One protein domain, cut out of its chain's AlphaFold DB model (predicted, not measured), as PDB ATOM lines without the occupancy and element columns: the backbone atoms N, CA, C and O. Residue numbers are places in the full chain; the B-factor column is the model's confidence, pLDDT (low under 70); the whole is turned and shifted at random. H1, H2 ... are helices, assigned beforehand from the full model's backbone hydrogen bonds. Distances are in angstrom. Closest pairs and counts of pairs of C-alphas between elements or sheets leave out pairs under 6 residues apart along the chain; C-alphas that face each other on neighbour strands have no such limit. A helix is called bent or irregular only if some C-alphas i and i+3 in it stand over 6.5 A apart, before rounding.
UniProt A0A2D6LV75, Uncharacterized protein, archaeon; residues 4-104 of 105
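This is residues 4 to 104 of the 105 residues of an uncharacterized protein of archaeon (UniProt A0A2D6LV75). Two helical hairpins, H1 with H2 and H3 with H4, pack on each other as a four-helix bundle, helices gathered round a shared core, with mostly crossed packing. A long loop, residues 40 to 70, joins the hairpins, and its residues 48 to 53 stick out from the body. The printed part has 101 residues with four named helices, H1 to H4 in chain order, and no named strand; the class is all helix. It is compact, with a radius of gyration of the C-alphas of 13.6 A and spans of 43 by 30 by 20 A.

H1, residues 4 to 21, touches H2, residues 24 to 39, with residues 19 to 20 alone, closest at the C-alphas of Phe 19 and Arg 27, 6.5 A. They run opposite ways at a shallow tilt of 34 degrees, only just short of steep. H2 touches H3, residues 71 to 83, the same way at a steep tilt of 39 degrees; the closest C-alphas, of Phe 34 and Pro 71, are 4.6 A apart. H3 touches H4, residues 88 to 103, with residues 82 to 83 alone, closest at the C-alphas of Ile 82 and Ala 91, 5.5 A. They run opposite ways at 35.1 degrees, only just a steep tilt. H4 touches H1, the same way at a steep tilt of 44 degrees, closest at the C-alphas of Gly 8 and Val 94, 4.3 A. H1 and H3 are near each other, as are H2 and H4. Every O i to N i+4 pair is within hydrogen-bond range in H1 and H3, 10 of 12 in H2 and 11 of 12 in H4.

H1 begins at C-alpha 4 (158.323, 153.611, 89.560) and is 26.3 A long. H2, 22.8 A, is irregular, with C-alphas 25 and 28 7.4 A apart. H3 is 18.2 A; H4, 22.3 A, ends at C-alpha 103 (156.023, 138.602, 79.765).

The C-alphas farthest apart, of Glu 24 and Gln 48, are 42.9 A apart. The printed part has no cut; the link from H2 to H3 is long. pLDDT is under 70 at residues 43 to 63 and 86.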
ATOM      1  N   ALA A   4     159.273 154.718  89.401       84.12
ATOM      2  CA  ALA A   4     158.323 153.611  89.560       84.12
ATOM      3  C   ALA A   4     158.561 152.478  88.543       84.12
ATOM      4  O   ALA A   4     158.533 151.307  88.902       84.12
ATOM      5  N   THR A   5     158.847 152.830  87.287       86.38
ATOM      6  CA  THR A   5     159.167 151.866  86.226       86.38
ATOM      7  C   THR A   5     160.476 151.141  86.529       86.38
ATOM      8  O   THR A   5     160.550 149.922  86.424       86.38
ATOM      9  N   ASP A   6     161.506 151.874  86.960       88.88
ATOM     10  CA  ASP A   6     162.799 151.266  87.296       88.88
ATOM     11  C   ASP A   6     162.678 150.328  88.506       88.88
ATOM     12  O   ASP A   6     163.237 149.233  88.502       88.88
ATOM     13  N   TYR A   7     161.878 150.707  89.509       90.44
ATOM     14  CA  TYR A   7     161.573 149.834  90.641       90.44
ATOM     15  C   TYR A   7     160.838 148.556  90.208       90.44
ATOM     16  O   TYR A   7     161.258 147.467  90.587       90.44
ATOM     17  N   GLY A   8     159.792 148.663  89.379       90.75
ATOM     18  CA  GLY A   8     159.064 147.489  88.878       90.75
ATOM     19  C   GLY A   8     159.955 146.527  88.087       90.75
ATOM     20  O   GLY A   8     159.857 145.315  88.249       90.75
ATOM     21  N   ARG A   9     160.907 147.048  87.307       91.44
ATOM     22  CA  ARG A   9     161.912 146.216  86.623       91.44
ATOM     23  C   ARG A   9     162.823 145.475  87.590       91.44
ATOM     24  O   ARG A   9     163.066 144.291  87.392       91.44
ATOM     25  N   ASN A  10     163.312 146.154  88.623       93.00
ATOM     26  CA  ASN A  10     164.162 145.523  89.631       93.00
ATOM     27  C   ASN A  10     163.394 144.452  90.416       93.00
ATOM     28  O   ASN A  10     163.938 143.386  90.686       93.00
ATOM     29  N   LEU A  11     162.114 144.694  90.710       93.56
ATOM     30  CA  LEU A  11     161.253 143.699  91.341       93.56
ATOM     31  C   LEU A  11     161.030 142.478  90.434       93.56
ATOM     32  O   LEU A  11     161.060 141.351  90.913       93.56
ATOM     33  N   ALA A  12     160.875 142.672  89.120       94.69
ATOM     34  CA  ALA A  12     160.805 141.559  88.171       94.69
ATOM     35  C   ALA A  12     162.104 140.731  88.137       94.69
ATOM     36  O   ALA A  12     162.046 139.513  88.003       94.69
ATOM     37  N   VAL A  13     163.270 141.369  88.293       94.69
ATOM     38  CA  VAL A  13     164.558 140.665  88.426       94.69
ATOM     39  C   VAL A  13     164.588 139.813  89.698       94.69
ATOM     40  O   VAL A  13     164.968 138.650  89.635       94.69
ATOM     41  N   GLU A  14     164.137 140.353  90.832       94.56
ATOM     42  CA  GLU A  14     164.014 139.596  92.085       94.56
ATOM     43  C   GLU A  14     163.071 138.389  91.940       94.56
ATOM     44  O   GLU A  14     163.402 137.283  92.363       94.56
ATOM     45  N   ILE A  15     161.917 138.580  91.295       96.19
ATOM     46  CA  ILE A  15     160.962 137.501  91.011       96.19
ATOM     47  C   ILE A  15     161.608 136.414  90.139       96.19
ATOM     48  O   ILE A  15     161.504 135.233  90.467       96.19
ATOM     49  N   ASN A  16     162.332 136.798  89.084       95.25
ATOM     50  CA  ASN A  16     163.033 135.845  88.223       95.25
ATOM     51  C   ASN A  16     164.103 135.046  88.978       95.25
ATOM     52  O   ASN A  16     164.216 133.845  88.753       95.25
ATOM     53  N   TYR A  17     164.835 135.660  89.915       95.31
ATOM     54  CA  TYR A  17     165.773 134.917  90.761       95.31
ATOM     55  C   TYR A  17     165.079 133.828  91.584       95.31
ATOM     56  O   TYR A  17     165.631 132.742  91.752       95.31
ATOM     57  N   VAL A  18     163.854 134.071  92.060       95.81
ATOM     58  CA  VAL A  18     163.065 133.026  92.729       95.81
ATOM     59  C   VAL A  18     162.677 131.925  91.744       95.81
ATOM     60  O   VAL A  18     162.860 130.752  92.065       95.81
ATOM     61  N   PHE A  19     162.245 132.262  90.524       96.00
ATOM     62  CA  PHE A  19     161.937 131.261  89.490       96.00
ATOM     63  C   PHE A  19     163.139 130.365  89.157       96.00
ATOM     64  O   PHE A  19     162.983 129.165  88.933       96.00
ATOM     65  N   GLU A  20     164.351 130.921  89.155       95.56
ATOM     66  CA  GLU A  20     165.590 130.168  88.933       95.56
ATOM     67  C   GLU A  20     165.882 129.161  90.056       95.56
ATOM     68  O   GLU A  20     166.506 128.131  89.798       95.56
ATOM     69  N   THR A  21     165.389 129.409  91.275       96.12
ATOM     70  CA  THR A  21     165.523 128.473  92.406       96.12
ATOM     71  C   THR A  21     164.561 127.284  92.332       96.12
ATOM     72  O   THR A  21     164.777 126.281  93.017       96.12
ATOM     73  N   ILE A  22     163.523 127.369  91.493       97.06
ATOM     74  CA  ILE A  22     162.583 126.275  91.244       97.06
ATOM     75  C   ILE A  22     163.245 125.240  90.318       97.06
ATOM     76  O   ILE A  22     163.881 125.634  89.325       97.06
ATOM     77  N   PRO A  23     163.108 123.926  90.608       97.12
ATOM     78  CA  PRO A  23     163.605 122.864  89.740       97.12
ATOM     79  C   PRO A  23     163.156 123.056  88.291       97.12
ATOM     80  O   PRO A  23     162.003 123.386  88.025       97.12
ATOM     81  N   GLU A  24     164.062 122.823  87.340       96.50
ATOM     82  CA  GLU A  24     163.798 123.062  85.914       96.50
ATOM     83  C   GLU A  24     162.559 122.306  85.407       96.50
ATOM     84  O   GLU A  24     161.784 122.861  84.632       96.50
ATOM     85  N   SER A  25     162.317 121.093  85.916       97.06
ATOM     86  CA  SER A  25     161.148 120.266  85.586       97.06
ATOM     87  C   SER A  25     159.803 120.848  86.031       97.06
ATOM     88  O   SER A  25     158.775 120.452  85.497       97.06
ATOM     89  N   GLU A  26     159.799 121.753  87.011       96.69
ATOM     90  CA  GLU A  26     158.590 122.342  87.610       96.69
ATOM     91  C   GLU A  26     158.446 123.834  87.274       96.69
ATOM     92  O   GLU A  26     157.379 124.426  87.448       96.69
ATOM     93  N   ARG A  27     159.520 124.462  86.780       96.25
ATOM     94  CA  ARG A  27     159.620 125.915  86.617       96.25
ATOM     95  C   ARG A  27     158.557 126.487  85.684       96.25
ATOM     96  O   ARG A  27     158.005 127.541  85.984       96.25
ATOM     97  N   GLU A  28     158.270 125.823  84.568       96.31
ATOM     98  CA  GLU A  28     157.271 126.309  83.609       96.31
ATOM     99  C   GLU A  28     155.873 126.382  84.241       96.31
ATOM    100  O   GLU A  28     155.205 127.414  84.157       96.31
ATOM    101  N   GLU A  29     155.461 125.325  84.946       97.06
ATOM    102  CA  GLU A  29     154.174 125.279  85.644       97.06
ATOM    103  C   GLU A  29     154.121 126.298  86.788       97.06
ATOM    104  O   GLU A  29     153.125 127.009  86.939       97.06
ATOM    105  N   TYR A  30     155.206 126.413  87.560       97.50
ATOM    106  CA  TYR A  30     155.323 127.403  88.628       97.50
ATOM    107  C   TYR A  30     155.113 128.825  88.090       97.50
ATOM    108  O   TYR A  30     154.279 129.568  88.609       97.50
ATOM    109  N   ILE A  31     155.821 129.198  87.016       96.56
ATOM    110  CA  ILE A  31     155.703 130.523  86.392       96.56
ATOM    111  C   ILE A  31     154.279 130.747  85.877       96.56
ATOM    112  O   ILE A  31     153.721 131.827  86.071       96.56
ATOM    113  N   ALA A  32     153.666 129.742  85.249       96.19
ATOM    114  CA  ALA A  32     152.306 129.851  84.729       96.19
ATOM    115  C   ALA A  32     151.276 130.111  85.843       96.19
ATOM    116  O   ALA A  32     150.432 131.005  85.703       96.19
ATOM    117  N   LYS A  33     151.368 129.387  86.967       96.12
ATOM    118  CA  LYS A  33     150.503 129.589  88.142       96.12
ATOM    119  C   LYS A  33     150.744 130.947  88.788       96.12
ATOM    120  O   LYS A  33     149.786 131.683  89.013       96.12
ATOM    121  N   PHE A  34     152.011 131.319  88.977       95.75
ATOM    122  CA  PHE A  34     152.385 132.626  89.513       95.75
ATOM    123  C   PHE A  34     151.784 133.744  88.661       95.75
ATOM    124  O   PHE A  34     151.131 134.633  89.187       95.75
ATOM    125  N   LEU A  35     151.964 133.700  87.337       95.00
ATOM    126  CA  LEU A  35     151.454 134.740  86.442       95.00
ATOM    127  C   LEU A  35     149.929 134.785  86.410       95.00
ATOM    128  O   LEU A  35     149.376 135.867  86.246       95.00
ATOM    129  N   THR A  36     149.255 133.643  86.542       92.69
ATOM    130  CA  THR A  36     147.789 133.587  86.608       92.69
ATOM    131  C   THR A  36     147.284 134.316  87.847       92.69
ATOM    132  O   THR A  36     146.512 135.261  87.715       92.69
ATOM    133  N   GLU A  37     147.796 133.951  89.022       89.88
ATOM    134  CA  GLU A  37     147.428 134.574  90.298       89.88
ATOM    135  C   GLU A  37     147.861 136.047  90.366       89.88
ATOM    136  O   GLU A  37     147.117 136.908  90.831       89.88
ATOM    137  N   PHE A  38     149.062 136.366  89.878       89.88
ATOM    138  CA  PHE A  38     149.606 137.722  89.912       89.88
ATOM    139  C   PHE A  38     148.818 138.672  89.011       89.88
ATOM    140  O   PHE A  38     148.658 139.831  89.374       89.88
ATOM    141  N   ARG A  39     148.317 138.188  87.861       89.06
ATOM    142  CA  ARG A  39     147.492 138.968  86.922       89.06
ATOM    143  C   ARG A  39     146.110 139.294  87.460       89.06
ATOM    144  O   ARG A  39     145.547 140.309  87.047       89.06
ATOM    145  N   ASP A  40     145.591 138.461  88.353       82.25
ATOM    146  CA  ASP A  40     144.299 138.647  89.011       82.25
ATOM    147  C   ASP A  40     144.385 139.695  90.136       82.25
ATOM    148  O   ASP A  40     143.986 139.492  91.279       82.25
ATOM    149  N   PHE A  41     145.015 140.828  89.829       74.81
ATOM    150  CA  PHE A  41     145.216 141.933  90.749       74.81
ATOM    151  C   PHE A  41     144.254 143.073  90.419       74.81
ATOM    152  O   PHE A  41     144.258 143.606  89.305       74.81
ATOM    153  N   SER A  42     143.493 143.520  91.419       72.00
ATOM    154  CA  SER A  42     142.646 144.710  91.325       72.00
ATOM    155  C   SER A  42     143.187 145.849  92.189       72.00
ATOM    156  O   SER A  42     143.416 145.696  93.387       72.00
ATOM    157  N   PHE A  43     143.351 147.032  91.589       68.50
ATOM    158  CA  PHE A  43     143.620 148.272  92.331       68.50
ATOM    159  C   PHE A  43     142.353 148.876  92.956       68.50
ATOM    160  O   PHE A  43     142.459 149.838  93.723       68.50
ATOM    161  N   GLU A  44     141.171 148.352  92.622       66.31
ATOM    162  CA  GLU A  44     139.912 148.789  93.213       66.31
ATOM    163  C   GLU A  44     139.762 148.195  94.618       66.31
ATOM    164  O   GLU A  44     140.047 147.024  94.858       66.31
ATOM    165  N   GLY A  45     139.332 149.022  95.574       59.56
ATOM    166  CA  GLY A  45     138.989 148.525  96.902       59.56
ATOM    167  C   GLY A  45     137.721 147.676  96.839       59.56
ATOM    168  O   GLY A  45     136.776 148.047  96.143       59.56
ATOM    169  N   ARG A  46     137.691 146.581  97.604       59.91
ATOM    170  CA  ARG A  46     136.518 145.708  97.737       59.91
ATOM    171  C   ARG A  46     135.260 146.516  98.071       59.91
ATOM    172  O   ARG A  46     135.260 147.308  99.023       59.91
ATOM    173  N   LYS A  47     134.169 146.286  97.343       57.91
ATOM    174  CA  LYS A  47     132.853 146.839  97.684       57.91
ATOM    175  C   LYS A  47     132.223 146.024  98.808       57.91
ATOM    176  O   LYS A  47     132.507 144.846  99.020       57.91
ATOM    177  N   GLN A  48     131.344 146.656  99.577       55.16
ATOM    178  CA  GLN A  48     130.653 145.975 100.668       55.16
ATOM    179  C   GLN A  48     129.825 144.794 100.123       55.16
ATOM    180  O   GLN A  48     128.894 145.007  99.353       55.16
ATOM    181  N   GLY A  49     130.148 143.567 100.548       63.06
ATOM    182  CA  GLY A  49     129.423 142.347 100.168       63.06
ATOM    183  C   GLY A  49     130.108 141.454  99.126       63.06
ATOM    184  O   GLY A  49     129.614 140.354  98.898       63.06
ATOM    185  N   GLU A  50     131.234 141.873  98.539       56.41
ATOM    186  CA  GLU A  50     132.028 141.022  97.632       56.41
ATOM    187  C   GLU A  50     132.784 139.917  98.410       56.41
ATOM    188  O   GLU A  50     133.151 140.140  99.577       56.41
ATOM    189  N   PRO A  51     133.005 138.724  97.812       55.62
ATOM    190  CA  PRO A  51     133.813 137.658  98.408       55.62
ATOM    191  C   PRO A  51     135.180 138.179  98.871       55.62
ATOM    192  O   PRO A  51     135.739 139.092  98.272       55.62
ATOM    193  N   VAL A  52     135.738 137.595  99.937       51.22
ATOM    194  CA  VAL A  52     137.028 138.032 100.524       51.22
ATOM    195  C   VAL A  52     138.175 137.994  99.499       51.22
ATOM    196  O   VAL A  52     139.125 138.763  99.615       51.22
ATOM    197  N   ASN A  53     138.030 137.174  98.457       49.62
ATOM    198  CA  ASN A  53     139.050 136.903  97.449       49.62
ATOM    199  C   ASN A  53     138.917 137.789  96.194       49.62
ATOM    200  O   ASN A  53     139.705 137.647  95.270       49.62
ATOM    201  N   GLU A  54     137.943 138.702  96.148       43.88
ATOM    202  CA  GLU A  54     137.816 139.706  95.086       43.88
ATOM    203  C   GLU A  54     138.171 141.081  95.671       43.88
ATOM    204  O   GLU A  54     137.330 141.781  96.229       43.88
ATOM    205  N   GLY A  55     139.449 141.465  95.605       49.88
ATOM    206  CA  GLY A  55     139.896 142.804  96.013       49.88
ATOM    207  C   GLY A  55     140.877 142.837  97.186       49.88
ATOM    208  O   GLY A  55     140.549 143.266  98.289       49.88
ATOM    209  N   CYS A  56     142.116 142.444  96.903       54.53
ATOM    210  CA  CYS A  56     143.371 143.132  97.229       54.53
ATOM    211  C   CYS A  56     143.603 143.792  98.608       54.53
ATOM    212  O   CYS A  56     144.376 144.746  98.673       54.53
ATOM    213  N   ASN A  57     143.020 143.350  99.720       53.91
ATOM    214  CA  ASN A  57     143.434 143.950 100.999       53.91
ATOM    215  C   ASN A  57     143.762 142.988 102.128       53.91
ATOM    216  O   ASN A  57     144.222 143.453 103.161       53.91
ATOM    217  N   TRP A  58     143.559 141.685 101.942       57.78
ATOM    218  CA  TRP A  58     143.737 140.720 103.027       57.78
ATOM    219  C   TRP A  58     144.073 139.309 102.526       57.78
ATOM    220  O   TRP A  58     143.812 138.342 103.228       57.78
ATOM    221  N   GLU A  59     144.640 139.169 101.320       59.16
ATOM    222  CA  GLU A  59     144.982 137.844 100.771       59.16
ATOM    223  C   GLU A  59     145.976 137.078 101.664       59.16
ATOM    224  O   GLU A  59     145.984 135.849 101.642       59.16
ATOM    225  N   LEU A  60     146.771 137.791 102.471       62.28
ATOM    226  CA  LEU A  60     147.707 137.211 103.432       62.28
ATOM    227  C   LEU A  60     147.245 137.288 104.898       62.28
ATOM    228  O   LEU A  60     147.999 136.876 105.774       62.28
ATOM    229  N   ILE A  61     146.043 137.801 105.205       62.03
ATOM    230  CA  ILE A  61     145.621 138.007 106.609       62.03
ATOM    231  C   ILE A  61     145.537 136.696 107.400       62.03
ATOM    232  O   ILE A  61     145.770 136.689 108.604       62.03
ATOM    233  N   ASP A  62     145.225 135.607 106.701       62.75
ATOM    234  CA  ASP A  62     145.037 134.272 107.267       62.75
ATOM    235  C   ASP A  62     146.243 133.348 106.992       62.75
ATOM    236  O   ASP A  62     146.162 132.142 107.230       62.75
ATOM    237  N   ILE A  63     147.353 133.885 106.464       66.81
ATOM    238  CA  ILE A  63     148.571 133.122 106.161       66.81
ATOM    239  C   ILE A  63     149.644 133.446 107.207       66.81
ATOM    240  O   ILE A  63     150.273 134.502 107.166       66.81
ATOM    241  N   ASP A  64     149.871 132.510 108.132       71.12
ATOM    242  CA  ASP A  64     150.882 132.642 109.193       71.12
ATOM    243  C   ASP A  64     152.326 132.565 108.656       71.12
ATOM    244  O   ASP A  64     153.234 133.197 109.201       71.12
ATOM    245  N   GLU A  65     152.551 131.804 107.578       82.81
ATOM    246  CA  GLU A  65     153.847 131.641 106.912       82.81
ATOM    247  C   GLU A  65     153.645 131.513 105.397       82.81
ATOM    248  O   GLU A  65     152.822 130.723 104.946       82.81
ATOM    249  N   ILE A  66     154.389 132.302 104.617       85.56
ATOM    250  CA  ILE A  66     154.304 132.314 103.151       85.56
ATOM    251  C   ILE A  66     155.358 131.369 102.581       85.56
ATOM    252  O   ILE A  66     156.558 131.624 102.735       85.56
ATOM    253  N   ASP A  67     154.931 130.334 101.858       91.00
ATOM    254  CA  ASP A  67     155.849 129.478 101.114       91.00
ATOM    255  C   ASP A  67     156.133 130.078  99.732       91.00
ATOM    256  O   ASP A  67     155.315 130.034  98.815       91.00
ATOM    257  N   VAL A  68     157.347 130.595  99.537       92.31
ATOM    258  CA  VAL A  68     157.782 131.111  98.228       92.31
ATOM    259  C   VAL A  68     157.875 130.024  97.152       92.31
ATOM    260  O   VAL A  68     157.940 130.349  95.968       92.31
ATOM    261  N   ARG A  69     157.872 128.734  97.515       93.44
ATOM    262  CA  ARG A  69     157.753 127.617  96.562       93.44
ATOM    263  C   ARG A  69     156.310 127.328  96.162       93.44
ATOM    264  O   ARG A  69     156.103 126.626  95.173       93.44
ATOM    265  N   ASN A  70     155.330 127.903  96.853       94.00
ATOM    266  CA  ASN A  70     153.967 127.975  96.362       94.00
ATOM    267  C   ASN A  70     153.828 129.218  95.452       94.00
ATOM    268  O   ASN A  70     153.916 130.353  95.929       94.00
ATOM    269  N   PRO A  71     153.620 129.042  94.132       94.75
ATOM    270  CA  PRO A  71     153.572 130.165  93.197       94.75
ATOM    271  C   PRO A  71     152.415 131.132  93.470       94.75
ATOM    272  O   PRO A  71     152.546 132.324  93.194       94.75
ATOM    273  N   GLU A  72     151.297 130.649  94.015       91.94
ATOM    274  CA  GLU A  72     150.133 131.486  94.306       91.94
ATOM    275  C   GLU A  72     150.386 132.358  95.538       91.94
ATOM    276  O   GLU A  72     150.227 133.574  95.477       91.94
ATOM    277  N   GLU A  73     150.865 131.773  96.636       90.50
ATOM    278  CA  GLU A  73     151.212 132.526  97.850       90.50
ATOM    279  C   GLU A  73     152.300 133.568  97.573       90.50
ATOM    280  O   GLU A  73     152.203 134.717  98.013       90.50
ATOM    281  N   TYR A  74     153.301 133.209  96.763       93.38
ATOM    282  CA  TYR A  74     154.335 134.150  96.355       93.38
ATOM    283  C   TYR A  74     153.782 135.297  95.497       93.38
ATOM    284  O   TYR A  74     154.155 136.458  95.694       93.38
ATOM    285  N   ALA A  75     152.863 135.007  94.571       91.81
ATOM    286  CA  ALA A  75     152.184 136.036  93.791       91.81
ATOM    287  C   ALA A  75     151.381 136.982  94.694       91.81
ATOM    288  O   ALA A  75     151.538 138.199  94.573       91.81
ATOM    289  N   ARG A  76     150.601 136.449  95.643       87.12
ATOM    290  CA  ARG A  76     149.834 137.228  96.634       87.12
ATOM    291  C   ARG A  76     150.731 138.131  97.479       87.12
ATOM    292  O   ARG A  76     150.454 139.323  97.607       87.12
ATOM    293  N   LEU A  77     151.889 137.635  97.921       88.75
ATOM    294  CA  LEU A  77     152.894 138.449  98.614       88.75
ATOM    295  C   LEU A  77     153.375 139.643  97.785       88.75
ATOM    296  O   LEU A  77     153.475 140.767  98.293       88.75
ATOM    297  N   LYS A  78     153.690 139.428  96.505       90.69
ATOM    298  CA  LYS A  78     154.151 140.512  95.629       90.69
ATOM    299  C   LYS A  78     153.026 141.485  95.281       90.69
ATOM    300  O   LYS A  78     153.277 142.692  95.278       90.69
ATOM    301  N   LYS A  79     151.806 140.986  95.060       86.81
ATOM    302  CA  LYS A  79     150.583 141.786  94.900       86.81
ATOM    303  C   LYS A  79     150.411 142.732  96.093       86.81
ATOM    304  O   LYS A  79     150.373 143.952  95.916       86.81
ATOM    305  N   GLU A  80     150.407 142.194  97.308       82.06
ATOM    306  CA  GLU A  80     150.211 142.971  98.533       82.06
ATOM    307  C   GLU A  80     151.339 143.987  98.769       82.06
ATOM    308  O   GLU A  80     151.076 145.163  99.029       82.06
ATOM    309  N   SER A  81     152.596 143.590  98.548       84.75
ATOM    310  CA  SER A  81     153.756 144.492  98.648       84.75
ATOM    311  C   SER A  81     153.635 145.716  97.726       84.75
ATOM    312  O   SER A  81     153.976 146.835  98.117       84.75
ATOM    313  N   ILE A  82     153.133 145.527  96.500       85.81
ATOM    314  CA  ILE A  82     152.883 146.623  95.554       85.81
ATOM    315  C   ILE A  82     151.657 147.440  95.983       85.81
ATOM    316  O   ILE A  82     151.676 148.671  95.912       85.81
ATOM    317  N   HIS A  83     150.600 146.784  96.462       78.88
ATOM    318  CA  HIS A  83     149.372 147.448  96.896       78.88
ATOM    319  C   HIS A  83     149.588 148.410  98.072       78.88
ATOM    320  O   HIS A  83     148.989 149.494  98.097       78.88
ATOM    321  N   LEU A  84     150.441 148.030  99.027       73.88
ATOM    322  CA  LEU A  84     150.758 148.808 100.230       73.88
ATOM    323  C   LEU A  84     151.576 150.081  99.941       73.88
ATOM    324  O   LEU A  84     151.823 150.885 100.842       73.88
ATOM    325  N   MET A  85     151.962 150.329  98.687       77.38
ATOM    326  CA  MET A  85     152.595 151.587  98.301       77.38
ATOM    327  C   MET A  85     151.652 152.787  98.497       77.38
ATOM    328  O   MET A  85     150.481 152.767  98.118       77.38
ATOM    329  N   TYR A  86     152.209 153.891  99.008       62.66
ATOM    330  CA  TYR A  86     151.473 155.101  99.416       62.66
ATOM    331  C   TYR A  86     150.597 155.736  98.316       62.66
ATOM    332  O   TYR A  86     149.598 156.387  98.608       62.66
ATOM    333  N   GLN A  87     150.955 155.569  97.037       76.31
ATOM    334  CA  GLN A  87     150.222 156.144  95.905       76.31
ATOM    335  C   GLN A  87     149.758 155.047  94.946       76.31
ATOM    336  O   GLN A  87     150.582 154.442  94.262       76.31
ATOM    337  N   LYS A  88     148.440 154.861  94.807       73.94
ATOM    338  CA  LYS A  88     147.857 153.827  93.929       73.94
ATOM    339  C   LYS A  88     148.275 153.961  92.461       73.94
ATOM    340  O   LYS A  88     148.611 152.969  91.832       73.94
ATOM    341  N   GLY A  89     148.394 155.185  91.938       75.38
ATOM    342  CA  GLY A  89     148.929 155.410  90.584       75.38
ATOM    343  C   GLY A  89     150.424 155.082  90.431       75.38
ATOM    344  O   GLY A  89     150.910 154.851  89.326       75.38
ATOM    345  N   THR A  90     151.188 155.063  91.522       83.00
ATOM    346  CA  THR A  90     152.578 154.580  91.520       83.00
ATOM    347  C   THR A  90     152.612 153.058  91.602       83.00
ATOM    348  O   THR A  90     153.349 152.453  90.832       83.00
ATOM    349  N   ALA A  91     151.758 152.456  92.434       84.50
ATOM    350  CA  ALA A  91     151.582 151.009  92.519       84.50
ATOM    351  C   ALA A  91     151.193 150.394  91.160       84.50
ATOM    352  O   ALA A  91     151.838 149.449  90.717       84.50
ATOM    353  N   GLY A  92     150.241 151.005  90.441       85.31
ATOM    354  CA  GLY A  92     149.868 150.606  89.075       85.31
ATOM    355  C   GLY A  92     151.050 150.607  88.110       85.31
ATOM    356  O   GLY A  92     151.347 149.600  87.481       85.31
ATOM    357  N   ARG A  93     151.819 151.702  88.076       86.75
ATOM    358  CA  ARG A  93     153.005 151.804  87.207       86.75
ATOM    359  C   ARG A  93     154.107 150.802  87.554       86.75
ATOM    360  O   ARG A  93     154.842 150.389  86.661       86.75
ATOM    361  N   VAL A  94     154.262 150.451  88.832       88.12
ATOM    362  CA  VAL A  94     155.185 149.392  89.263       88.12
ATOM    363  C   VAL A  94     154.695 148.043  88.749       88.12
ATOM    364  O   VAL A  94     155.463 147.339  88.100       88.12
ATOM    365  N   TYR A  95     153.427 147.719  88.995       90.25
ATOM    366  CA  TYR A  95     152.798 146.464  88.593       90.25
ATOM    367  C   TYR A  95     152.861 146.234  87.078       90.25
ATOM    368  O   TYR A  95     153.366 145.203  86.634       90.25
ATOM    369  N   ASP A  96     152.472 147.232  86.280       90.75
ATOM    370  CA  ASP A  96     152.543 147.169  84.816       90.75
ATOM    371  C   ASP A  96     153.976 146.918  84.338       90.75
ATOM    372  O   ASP A  96     154.215 146.130  83.423       90.75
ATOM    373  N   SER A  97     154.954 147.560  84.985       91.19
ATOM    374  CA  SER A  97     156.363 147.385  84.643       91.19
ATOM    375  C   SER A  97     156.915 146.015  85.044       91.19
ATOM    376  O   SER A  97     157.842 145.542  84.382       91.19
ATOM    377  N   VAL A  98     156.395 145.392  86.109       91.88
ATOM    378  CA  VAL A  98     156.723 144.003  86.467       91.88
ATOM    379  C   VAL A  98     156.186 143.073  85.385       91.88
ATOM    380  O   VAL A  98     156.950 142.304  84.805       91.88
ATOM    381  N   LEU A  99     154.894 143.190  85.057       91.56
ATOM    382  CA  LEU A  99     154.249 142.362  84.038       91.56
ATOM    383  C   LEU A  99     154.918 142.500  82.672       91.56
ATOM    384  O   LEU A  99     155.190 141.490  82.027       91.56
ATOM    385  N   GLU A 100     155.228 143.721  82.231       92.06
ATOM    386  CA  GLU A 100     155.918 143.926  80.955       92.06
ATOM    387  C   GLU A 100     157.238 143.147  80.908       92.06
ATOM    388  O   GLU A 100     157.543 142.531  79.885       92.06
ATOM    389  N   LYS A 101     158.000 143.142  82.009       90.94
ATOM    390  CA  LYS A 101     159.299 142.469  82.052       90.94
ATOM    391  C   LYS A 101     159.186 140.949  82.180       90.94
ATOM    392  O   LYS A 101     159.984 140.250  81.568       90.94
ATOM    393  N   LEU A 102     158.211 140.437  82.931       90.25
ATOM    394  CA  LEU A 102     158.000 138.991  83.067       90.25
ATOM    395  C   LEU A 102     157.433 138.355  81.786       90.25
ATOM    396  O   LEU A 102     157.705 137.194  81.507       90.25
ATOM    397  N   LEU A 103     156.659 139.105  80.993       85.38
ATOM    398  CA  LEU A 103     156.023 138.602  79.765       85.38
ATOM    399  C   LEU A 103     156.855 138.806  78.496       85.38
ATOM    400  O   LEU A 103     156.551 138.213  77.462       85.38
ATOM    401  N   LYS A 104     157.890 139.643  78.563       73.88
ATOM    402  CA  LYS A 104     158.880 139.839  77.501       73.88
ATOM    403  C   LYS A 104     160.274 139.566  78.081       73.88
ATOM    404  O   LYS A 104     160.945 140.536  78.458       73.88
TER     405      LYS A 104